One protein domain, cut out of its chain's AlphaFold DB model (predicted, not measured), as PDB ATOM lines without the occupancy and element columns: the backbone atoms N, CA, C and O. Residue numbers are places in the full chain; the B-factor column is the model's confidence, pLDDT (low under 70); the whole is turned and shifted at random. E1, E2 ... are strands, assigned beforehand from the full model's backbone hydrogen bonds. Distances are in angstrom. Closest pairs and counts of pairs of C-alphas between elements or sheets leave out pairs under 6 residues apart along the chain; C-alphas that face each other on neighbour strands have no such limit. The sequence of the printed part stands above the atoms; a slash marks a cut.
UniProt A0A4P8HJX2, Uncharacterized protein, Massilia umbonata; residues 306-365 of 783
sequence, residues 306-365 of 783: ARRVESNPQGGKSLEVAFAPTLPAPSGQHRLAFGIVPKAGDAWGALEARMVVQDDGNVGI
ATOM      1  N   ALA A 306     107.857  26.261  -9.045       76.44
ATOM      2  CA  ALA A 306     109.253  25.972  -9.337       76.44
ATOM      3  C   ALA A 306     109.333  25.200 -10.656       76.44
ATOM      4  O   ALA A 306     108.627  24.208 -10.838       76.44
ATOM      5  N   ARG A 307     110.188  25.644 -11.580       77.25
ATOM      6  CA  ARG A 307     110.360  25.010 -12.892       77.25
ATOM      7  C   ARG A 307     111.823  24.859 -13.282       77.25
ATOM      8  O   ARG A 307     112.658  25.687 -12.924       77.25
ATOM      9  N   ARG A 308     112.134  23.833 -14.069       76.25
ATOM     10  CA  ARG A 308     113.429  23.705 -14.745       76.25
ATOM     11  C   ARG A 308     113.342  24.362 -16.119       76.25
ATOM     12  O   ARG A 308     112.463  24.019 -16.904       76.25
ATOM     13  N   VAL A 309     114.267  25.266 -16.419       75.50
ATOM     14  CA  VAL A 309     114.401  25.887 -17.740       75.50
ATOM     15  C   VAL A 309     115.698  25.409 -18.387       75.50
ATOM     16  O   VAL A 309     116.779  25.477 -17.804       75.50
ATOM     17  N   GLU A 310     115.579  24.877 -19.603       79.12
ATOM     18  CA  GLU A 310     116.681  24.224 -20.322       79.12
ATOM     19  C   GLU A 310     117.624  25.207 -21.043       79.12
ATOM     20  O   GLU A 310     118.658  24.775 -21.549       79.12
ATOM     21  N   SER A 311     117.281  26.502 -21.092       79.44
ATOM     22  CA  SER A 311     118.116  27.581 -21.640       79.44
ATOM     23  C   SER A 311     117.814  28.914 -20.946       79.44
ATOM     24  O   SER A 311     116.716  29.453 -21.077       79.44
ATOM     25  N   ASN A 312     118.785  29.433 -20.196       76.38
ATOM     26  CA  ASN A 312     118.731  30.724 -19.512       76.38
ATOM     27  C   ASN A 312     119.512  31.811 -20.298       76.38
ATOM     28  O   ASN A 312     120.210  31.485 -21.260       76.38
ATOM     29  N   PRO A 313     119.469  33.101 -19.899       79.06
ATOM     30  CA  PRO A 313     120.172  34.186 -20.607       79.06
ATOM     31  C   PRO A 313     121.709  34.081 -20.676       79.06
ATOM     32  O   PRO A 313     122.340  34.910 -21.325       79.06
ATOM     33  N   GLN A 314     122.321  33.094 -20.015       76.50
ATOM     34  CA  GLN A 314     123.755  32.782 -20.073       76.50
ATOM     35  C   GLN A 314     124.044  31.462 -20.822       76.50
ATOM     36  O   GLN A 314     125.169  30.969 -20.791       76.50
ATOM     37  N   GLY A 315     123.041  30.858 -21.478       80.25
ATOM     38  CA  GLY A 315     123.161  29.578 -22.191       80.25
ATOM     39  C   GLY A 315     123.219  28.339 -21.286       80.25
ATOM     40  O   GLY A 315     123.462  27.235 -21.769       80.25
ATOM     41  N   GLY A 316     123.005  28.505 -19.976       76.75
ATOM     42  CA  GLY A 316     122.946  27.419 -18.998       76.75
ATOM     43  C   GLY A 316     121.521  26.928 -18.731       76.75
ATOM     44  O   GLY A 316     120.552  27.441 -19.287       76.75
ATOM     45  N   LYS A 317     121.385  25.955 -17.825       76.94
ATOM     46  CA  LYS A 317     120.087  25.465 -17.330       76.94
ATOM     47  C   LYS A 317     119.805  26.049 -15.948       76.94
ATOM     48  O   LYS A 317     120.701  26.053 -15.106       76.94
ATOM     49  N   SER A 318     118.585  26.515 -15.703       74.88
ATOM     50  CA  SER A 318     118.151  27.099 -14.425       74.88
ATOM     51  C   SER A 318     117.094  26.232 -13.733       74.88
ATOM     52  O   SER A 318     116.269  25.584 -14.377       74.88
ATOM     53  N   LEU A 319     117.109  26.245 -12.397       78.69
ATOM     54  CA  LEU A 319     115.919  26.003 -11.585       78.69
ATOM     55  C   LEU A 319     115.377  27.383 -11.204       78.69
ATOM     56  O   LEU A 319     116.060  28.147 -10.527       78.69
ATOM     57  N   GLU A 320     114.183  27.708 -11.675       75.69
ATOM     58  CA  GLU A 320     113.522  28.988 -11.437       75.69
ATOM     59  C   GLU A 320     112.409  28.795 -10.414       75.69
ATOM     60  O   GLU A 320     111.549  27.936 -10.593       75.69
ATOM     61  N   VAL A 321     112.425  29.603  -9.355       77.44
ATOM     62  CA  VAL A 321     111.343  29.709  -8.370       77.44
ATOM     63  C   VAL A 321     110.723  31.088  -8.542       77.44
ATOM     64  O   VAL A 321     111.443  32.083  -8.492       77.44
ATOM     65  N   ALA A 322     109.415  31.145  -8.787       70.19
ATOM     66  CA  ALA A 322     108.726  32.368  -9.189       70.19
ATOM     67  C   ALA A 322     107.623  32.782  -8.205       70.19
ATOM     68  O   ALA A 322     106.903  31.941  -7.659       70.19
ATOM     69  N   PHE A 323     107.474  34.099  -8.047       68.50
ATOM     70  CA  PHE A 323     106.468  34.758  -7.219       68.50
ATOM     71  C   PHE A 323     105.703  35.762  -8.090       68.50
ATOM     72  O   PHE A 323     106.215  36.844  -8.363       68.50
ATOM     73  N   ALA A 324     104.494  35.384  -8.525       64.81
ATOM     74  CA  ALA A 324     103.640  36.125  -9.464       64.81
ATOM     75  C   ALA A 324     104.228  36.352 -10.884       64.81
ATOM     76  O   ALA A 324     105.441  36.303 -11.088       64.81
ATOM     77  N   PRO A 325     103.376  36.615 -11.901       57.56
ATOM     78  CA  PRO A 325     103.832  37.116 -13.200       57.56
ATOM     79  C   PRO A 325     103.949  38.650 -13.249       57.56
ATOM     80  O   PRO A 325     104.906  39.162 -13.825       57.56
ATOM     81  N   THR A 326     102.979  39.387 -12.684       53.28
ATOM     82  CA  THR A 326     102.851  40.850 -12.860       53.28
ATOM     83  C   THR A 326     101.857  41.506 -11.885       53.28
ATOM     84  O   THR A 326     100.757  40.994 -11.708       53.28
ATOM     85  N   LEU A 327     102.190  42.729 -11.430       49.69
ATOM     86  CA  LEU A 327     101.306  43.742 -10.802       49.69
ATOM     87  C   LEU A 327     100.707  43.392  -9.412       49.69
ATOM     88  O   LEU A 327     100.753  42.257  -8.957       49.69
ATOM     89  N   PRO A 328     100.119  44.374  -8.704       54.66
ATOM     90  CA  PRO A 328     100.739  45.600  -8.210       54.66
ATOM     91  C   PRO A 328     101.022  45.495  -6.691       54.66
ATOM     92  O   PRO A 328     100.886  46.479  -5.964       54.66
ATOM     93  N   ALA A 329     101.335  44.291  -6.195       53.91
ATOM     94  CA  ALA A 329     101.588  44.041  -4.775       53.91
ATOM     95  C   ALA A 329     102.764  44.887  -4.228       53.91
ATOM     96  O   ALA A 329     103.711  45.167  -4.971       53.91
ATOM     97  N   PRO A 330     102.750  45.291  -2.940       56.44
ATOM     98  CA  PRO A 330     103.883  45.984  -2.336       56.44
ATOM     99  C   PRO A 330     105.129  45.091  -2.320       56.44
ATOM    100  O   PRO A 330     105.108  43.993  -1.765       56.44
ATOM    101  N   SER A 331     106.216  45.592  -2.901       62.31
ATOM    102  CA  SER A 331     107.517  44.925  -2.961       62.31
ATOM    103  C   SER A 331     108.034  44.559  -1.562       62.31
ATOM    104  O   SER A 331     108.027  45.409  -0.667       62.31
ATOM    105  N   GLY A 332     108.496  43.322  -1.386       64.94
ATOM    106  CA  GLY A 332     109.020  42.765  -0.139       64.94
ATOM    107  C   GLY A 332     108.077  41.776   0.564       64.94
ATOM    108  O   GLY A 332     108.401  41.315   1.662       64.94
ATOM    109  N   GLN A 333     106.905  41.455  -0.001       68.94
ATOM    110  CA  GLN A 333     105.901  40.611   0.669       68.94
ATOM    111  C   GLN A 333     106.054  39.111   0.383       68.94
ATOM    112  O   GLN A 333     105.941  38.305   1.313       68.94
ATOM    113  N   HIS A 334     106.330  38.712  -0.858       74.69
ATOM    114  CA  HIS A 334     106.586  37.314  -1.197       74.69
ATOM    115  C   HIS A 334     108.065  36.973  -0.985       74.69
ATOM    116  O   HIS A 334     108.952  37.809  -1.162       74.69
ATOM    117  N   ARG A 335     108.347  35.735  -0.557       77.81
ATOM    118  CA  ARG A 335     109.712  35.320  -0.216       77.81
ATOM    119  C   ARG A 335     109.959  33.821  -0.336       77.81
ATOM    120  O   ARG A 335     109.125  33.013   0.073       77.81
ATOM    121  N   LEU A 336     111.160  33.460  -0.784       85.50
ATOM    122  CA  LEU A 336     111.737  32.132  -0.582       85.50
ATOM    123  C   LEU A 336     112.430  32.114   0.782       85.50
ATOM    124  O   LEU A 336     113.258  32.979   1.063       85.50
ATOM    125  N   ALA A 337     112.102  31.144   1.632       84.12
ATOM    126  CA  ALA A 337     112.663  31.031   2.973       84.12
ATOM    127  C   ALA A 337     113.306  29.656   3.187       84.12
ATOM    128  O   ALA A 337     112.660  28.624   3.020       84.12
ATOM    129  N   PHE A 338     114.566  29.655   3.616       83.81
ATOM    130  CA  PHE A 338     115.290  28.472   4.073       83.81
ATOM    131  C   PHE A 338     115.436  28.563   5.590       83.81
ATOM    132  O   PHE A 338     115.843  29.600   6.115       83.81
ATOM    133  N   GLY A 339     115.102  27.501   6.316       80.56
ATOM    134  CA  GLY A 339     115.011  27.544   7.771       80.56
ATOM    135  C   GLY A 339     114.916  26.164   8.400       80.56
ATOM    136  O   GLY A 339     114.990  25.153   7.703       80.56
ATOM    137  N   ILE A 340     114.733  26.134   9.718       76.88
ATOM    138  CA  ILE A 340     114.442  24.899  10.453       76.88
ATOM    139  C   ILE A 340     112.966  24.857  10.849       76.88
ATOM    140  O   ILE A 340     112.373  25.883  11.176       76.88
ATOM    141  N   VAL A 341     112.378  23.663  10.821       67.50
ATOM    142  CA  VAL A 341     111.075  23.396  11.441       67.50
ATOM    143  C   VAL A 341     111.356  22.906  12.868       67.50
ATOM    144  O   VAL A 341     112.026  21.876  13.011       67.50
ATOM    145  N   PRO A 342     110.919  23.620  13.923       64.88
ATOM    146  CA  PRO A 342     111.050  23.151  15.301       64.88
ATOM    147  C   PRO A 342     110.343  21.802  15.489       64.88
ATOM    148  O   PRO A 342     109.298  21.552  14.891       64.88
ATOM    149  N   LYS A 343     110.914  20.900  16.297       53.81
ATOM    150  CA  LYS A 343     110.388  19.533  16.437       53.81
ATOM    151  C   LYS A 343     109.562  19.354  17.712       53.81
ATOM    152  O   LYS A 343     110.053  19.635  18.798       53.81
ATOM    153  N   ALA A 344     108.397  18.724  17.536       42.25
ATOM    154  CA  ALA A 344     107.468  18.218  18.554       42.25
ATOM    155  C   ALA A 344     106.680  19.284  19.345       42.25
ATOM    156  O   ALA A 344     107.093  19.730  20.408       42.25
ATOM    157  N   GLY A 345     105.484  19.600  18.841       55.62
ATOM    158  CA  GLY A 345     104.465  20.403  19.523       55.62
ATOM    159  C   GLY A 345     103.607  21.158  18.514       55.62
ATOM    160  O   GLY A 345     102.395  20.967  18.453       55.62
ATOM    161  N   ASP A 346     104.271  21.945  17.672       48.50
ATOM    162  CA  ASP A 346     103.629  22.815  16.691       48.50
ATOM    163  C   ASP A 346     103.204  22.085  15.408       48.50
ATOM    164  O   ASP A 346     103.751  21.048  15.020       48.50
ATOM    165  N   ALA A 347     102.215  22.662  14.720       47.78
ATOM    166  CA  ALA A 347     101.756  22.187  13.420       47.78
ATOM    167  C   ALA A 347     102.830  22.359  12.325       47.78
ATOM    168  O   ALA A 347     103.710  23.218  12.416       47.78
ATOM    169  N   TRP A 348     102.704  21.588  11.238       49.50
ATOM    170  CA  TRP A 348     103.593  21.579  10.062       49.50
ATOM    171  C   TRP A 348     103.501  22.864   9.197       49.50
ATOM    172  O   TRP A 348     103.285  22.799   7.990       49.50
ATOM    173  N   GLY A 349     103.640  24.044   9.807       55.12
ATOM    174  CA  GLY A 349     103.531  25.353   9.147       55.12
ATOM    175  C   GLY A 349     104.402  26.474   9.733       55.12
ATOM    176  O   GLY A 349     104.474  27.546   9.137       55.12
ATOM    177  N   ALA A 350     105.090  26.256  10.860       63.81
ATOM    178  CA  ALA A 350     105.961  27.255  11.488       63.81
ATOM    179  C   ALA A 350     107.442  27.057  11.097       63.81
ATOM    180  O   ALA A 350     108.179  26.314  11.744       63.81
ATOM    181  N   LEU A 351     107.886  27.720  10.023       75.00
ATOM    182  CA  LEU A 351     109.288  27.711   9.580       75.00
ATOM    183  C   LEU A 351     110.095  28.834  10.252       75.00
ATOM    184  O   LEU A 351     109.842  30.014  10.003       75.00
ATOM    185  N   GLU A 352     111.133  28.491  11.022       80.69
ATOM    186  CA  GLU A 352     112.103  29.474  11.518       80.69
ATOM    187  C   GLU A 352     113.133  29.790  10.419       80.69
ATOM    188  O   GLU A 352     114.159  29.116  10.271       80.69
ATOM    189  N   ALA A 353     112.841  30.811   9.612       81.19
ATOM    190  CA  ALA A 353     113.690  31.223   8.499       81.19
ATOM    191  C   ALA A 353     115.071  31.737   8.964       81.19
ATOM    192  O   ALA A 353     115.186  32.615   9.820       81.19
ATOM    193  N   ARG A 354     116.130  31.187   8.362       80.81
ATOM    194  CA  ARG A 354     117.549  31.538   8.564       80.81
ATOM    195  C   ARG A 354     118.147  32.279   7.369       80.81
ATOM    196  O   ARG A 354     119.048  33.092   7.560       80.81
ATOM    197  N   MET A 355     117.643  32.013   6.167       86.25
ATOM    198  CA  MET A 355     117.923  32.775   4.953       86.25
ATOM    199  C   MET A 355     116.603  33.078   4.244       86.25
ATOM    200  O   MET A 355     115.718  32.223   4.182       86.25
ATOM    201  N   VAL A 356     116.480  34.291   3.712       85.81
ATOM    202  CA  VAL A 356     115.292  34.791   3.017       85.81
ATOM    203  C   VAL A 356     115.719  35.486   1.726       85.81
ATOM    204  O   VAL A 356     116.660  36.270   1.738       85.81
ATOM    205  N   VAL A 357     115.016  35.223   0.626       88.44
ATOM    206  CA  VAL A 357     115.095  36.003  -0.619       88.44
ATOM    207  C   VAL A 357     113.708  36.576  -0.876       88.44
ATOM    208  O   VAL A 357     112.759  35.804  -1.007       88.44
ATOM    209  N   GLN A 358     113.578  37.900  -0.899       84.06
ATOM    210  CA  GLN A 358     112.322  38.595  -1.192       84.06
ATOM    211  C   GLN A 358     112.129  38.825  -2.700       84.06
ATOM    212  O   GLN A 358     113.087  38.848  -3.476       84.06
ATOM    213  N   ASP A 359     110.872  39.002  -3.099       76.81
ATOM    214  CA  ASP A 359     110.434  39.369  -4.454       76.81
ATOM    215  C   ASP A 359     110.980  40.726  -4.952       76.81
ATOM    216  O   ASP A 359     111.131  40.929  -6.156       76.81
ATOM    217  N   ASP A 360     111.349  41.624  -4.038       77.62
ATOM    218  CA  ASP A 360     112.014  42.904  -4.314       77.62
ATOM    219  C   ASP A 360     113.529  42.788  -4.596       77.62
ATOM    220  O   ASP A 360     114.183  43.777  -4.943       77.62
ATOM    221  N   GLY A 361     114.092  41.580  -4.474       77.50
ATOM    222  CA  GLY A 361     115.511  41.292  -4.667       77.50
ATOM    223  C   GLY A 361     116.389  41.480  -3.424       77.50
ATOM    224  O   GLY A 361     117.611  41.364  -3.543       77.50
ATOM    225  N   ASN A 362     115.821  41.752  -2.245       82.38
ATOM    226  CA  ASN A 362     116.571  41.794  -0.991       82.38
ATOM    227  C   ASN A 362     116.834  40.379  -0.440       82.38
ATOM    228  O   ASN A 362     115.931  39.546  -0.314       82.38
ATOM    229  N   VAL A 363     118.093  40.106  -0.087       87.75
ATOM    230  CA  VAL A 363     118.544  38.823   0.472       87.75
ATOM    231  C   VAL A 363     118.949  38.998   1.933       87.75
ATOM    232  O   VAL A 363     119.883  39.731   2.250       87.75
ATOM    233  N   GLY A 364     118.270  38.291   2.830       84.31
ATOM    234  CA  GLY A 364     118.579  38.236   4.254       84.31
ATOM    235  C   GLY A 364     119.274  36.933   4.635       84.31
ATOM    236  O   GLY A 364     118.795  35.852   4.301       84.31
ATOM    237  N   ILE A 365     120.377  37.018   5.380       82.00
ATOM    238  CA  ILE A 365     121.043  35.878   6.025       82.00
ATOM    239  C   ILE A 365     121.149  36.196   7.518       82.00
ATOM    240  O   ILE A 365     121.719  37.215   7.895       82.00
TER     241      ILE A 365
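This is residues 306 to 365 of the 783 residues of an uncharacterized protein of Massilia umbonata (UniProt A0A4P8HJX2). Two small separate sheets, a two-stranded hairpin E1-E2 and a three-stranded sheet E3-E4-E5, are joined end to end by a long loop, residues 324 to 334. The tips of the loops E1 to E2 and E3 to E4 make the two ends of an elongated outline, and residues 343 to 348 stick out free. The printed part has 60 residues with no named helix and five named strands, E1 to E5 in chain order; the class is all strand, though under half of the residues, 26 of 60, are in named elements. Both sheets are antiparallel, the larger in the order E3 - E4 - E5. The whole is loose, with a radius of gyration of the C-alphas of 14.9 A and spans of 46 by 28 by 20 A.

E1, residues 306 to 309, begins at C-alpha 306 (109.253, 25.972, -9.337) and is 9.9 A long. E2, residues 318 to 323, is 15.7 A long. E3, residues 335 to 340, and E4, residues 352 to 358, are each 15.6 A long. E5, residues 363 to 365, is 6.8 A long and ends at C-alpha 365 (121.043, 35.878, 6.025).

E1 and E2 form a hairpin, antiparallel at 142 degrees, with N 307 and O 320 2.8 A apart. The closest C-alphas of E2 and E3 are those of Phe 323 and Arg 335, 7.7 A apart. E3, E4 and E5 form a meander, each strand the antiparallel neighbour of the one before. In it N 336 and O 357 are 2.8 A apart, and N 356 and O 364 are 2.9 A apart. E1 is apart from E3, E4 and E5.

The C-alphas farthest apart, those of Gly 315 and Gly 345, are 46.6 A apart. The printed part has no cut. The links E2 to E3 and E3 to E4 are long. Mean pLDDT of the printed part is 71.7; residues 323 to 333 and 341 to 350 are under 70.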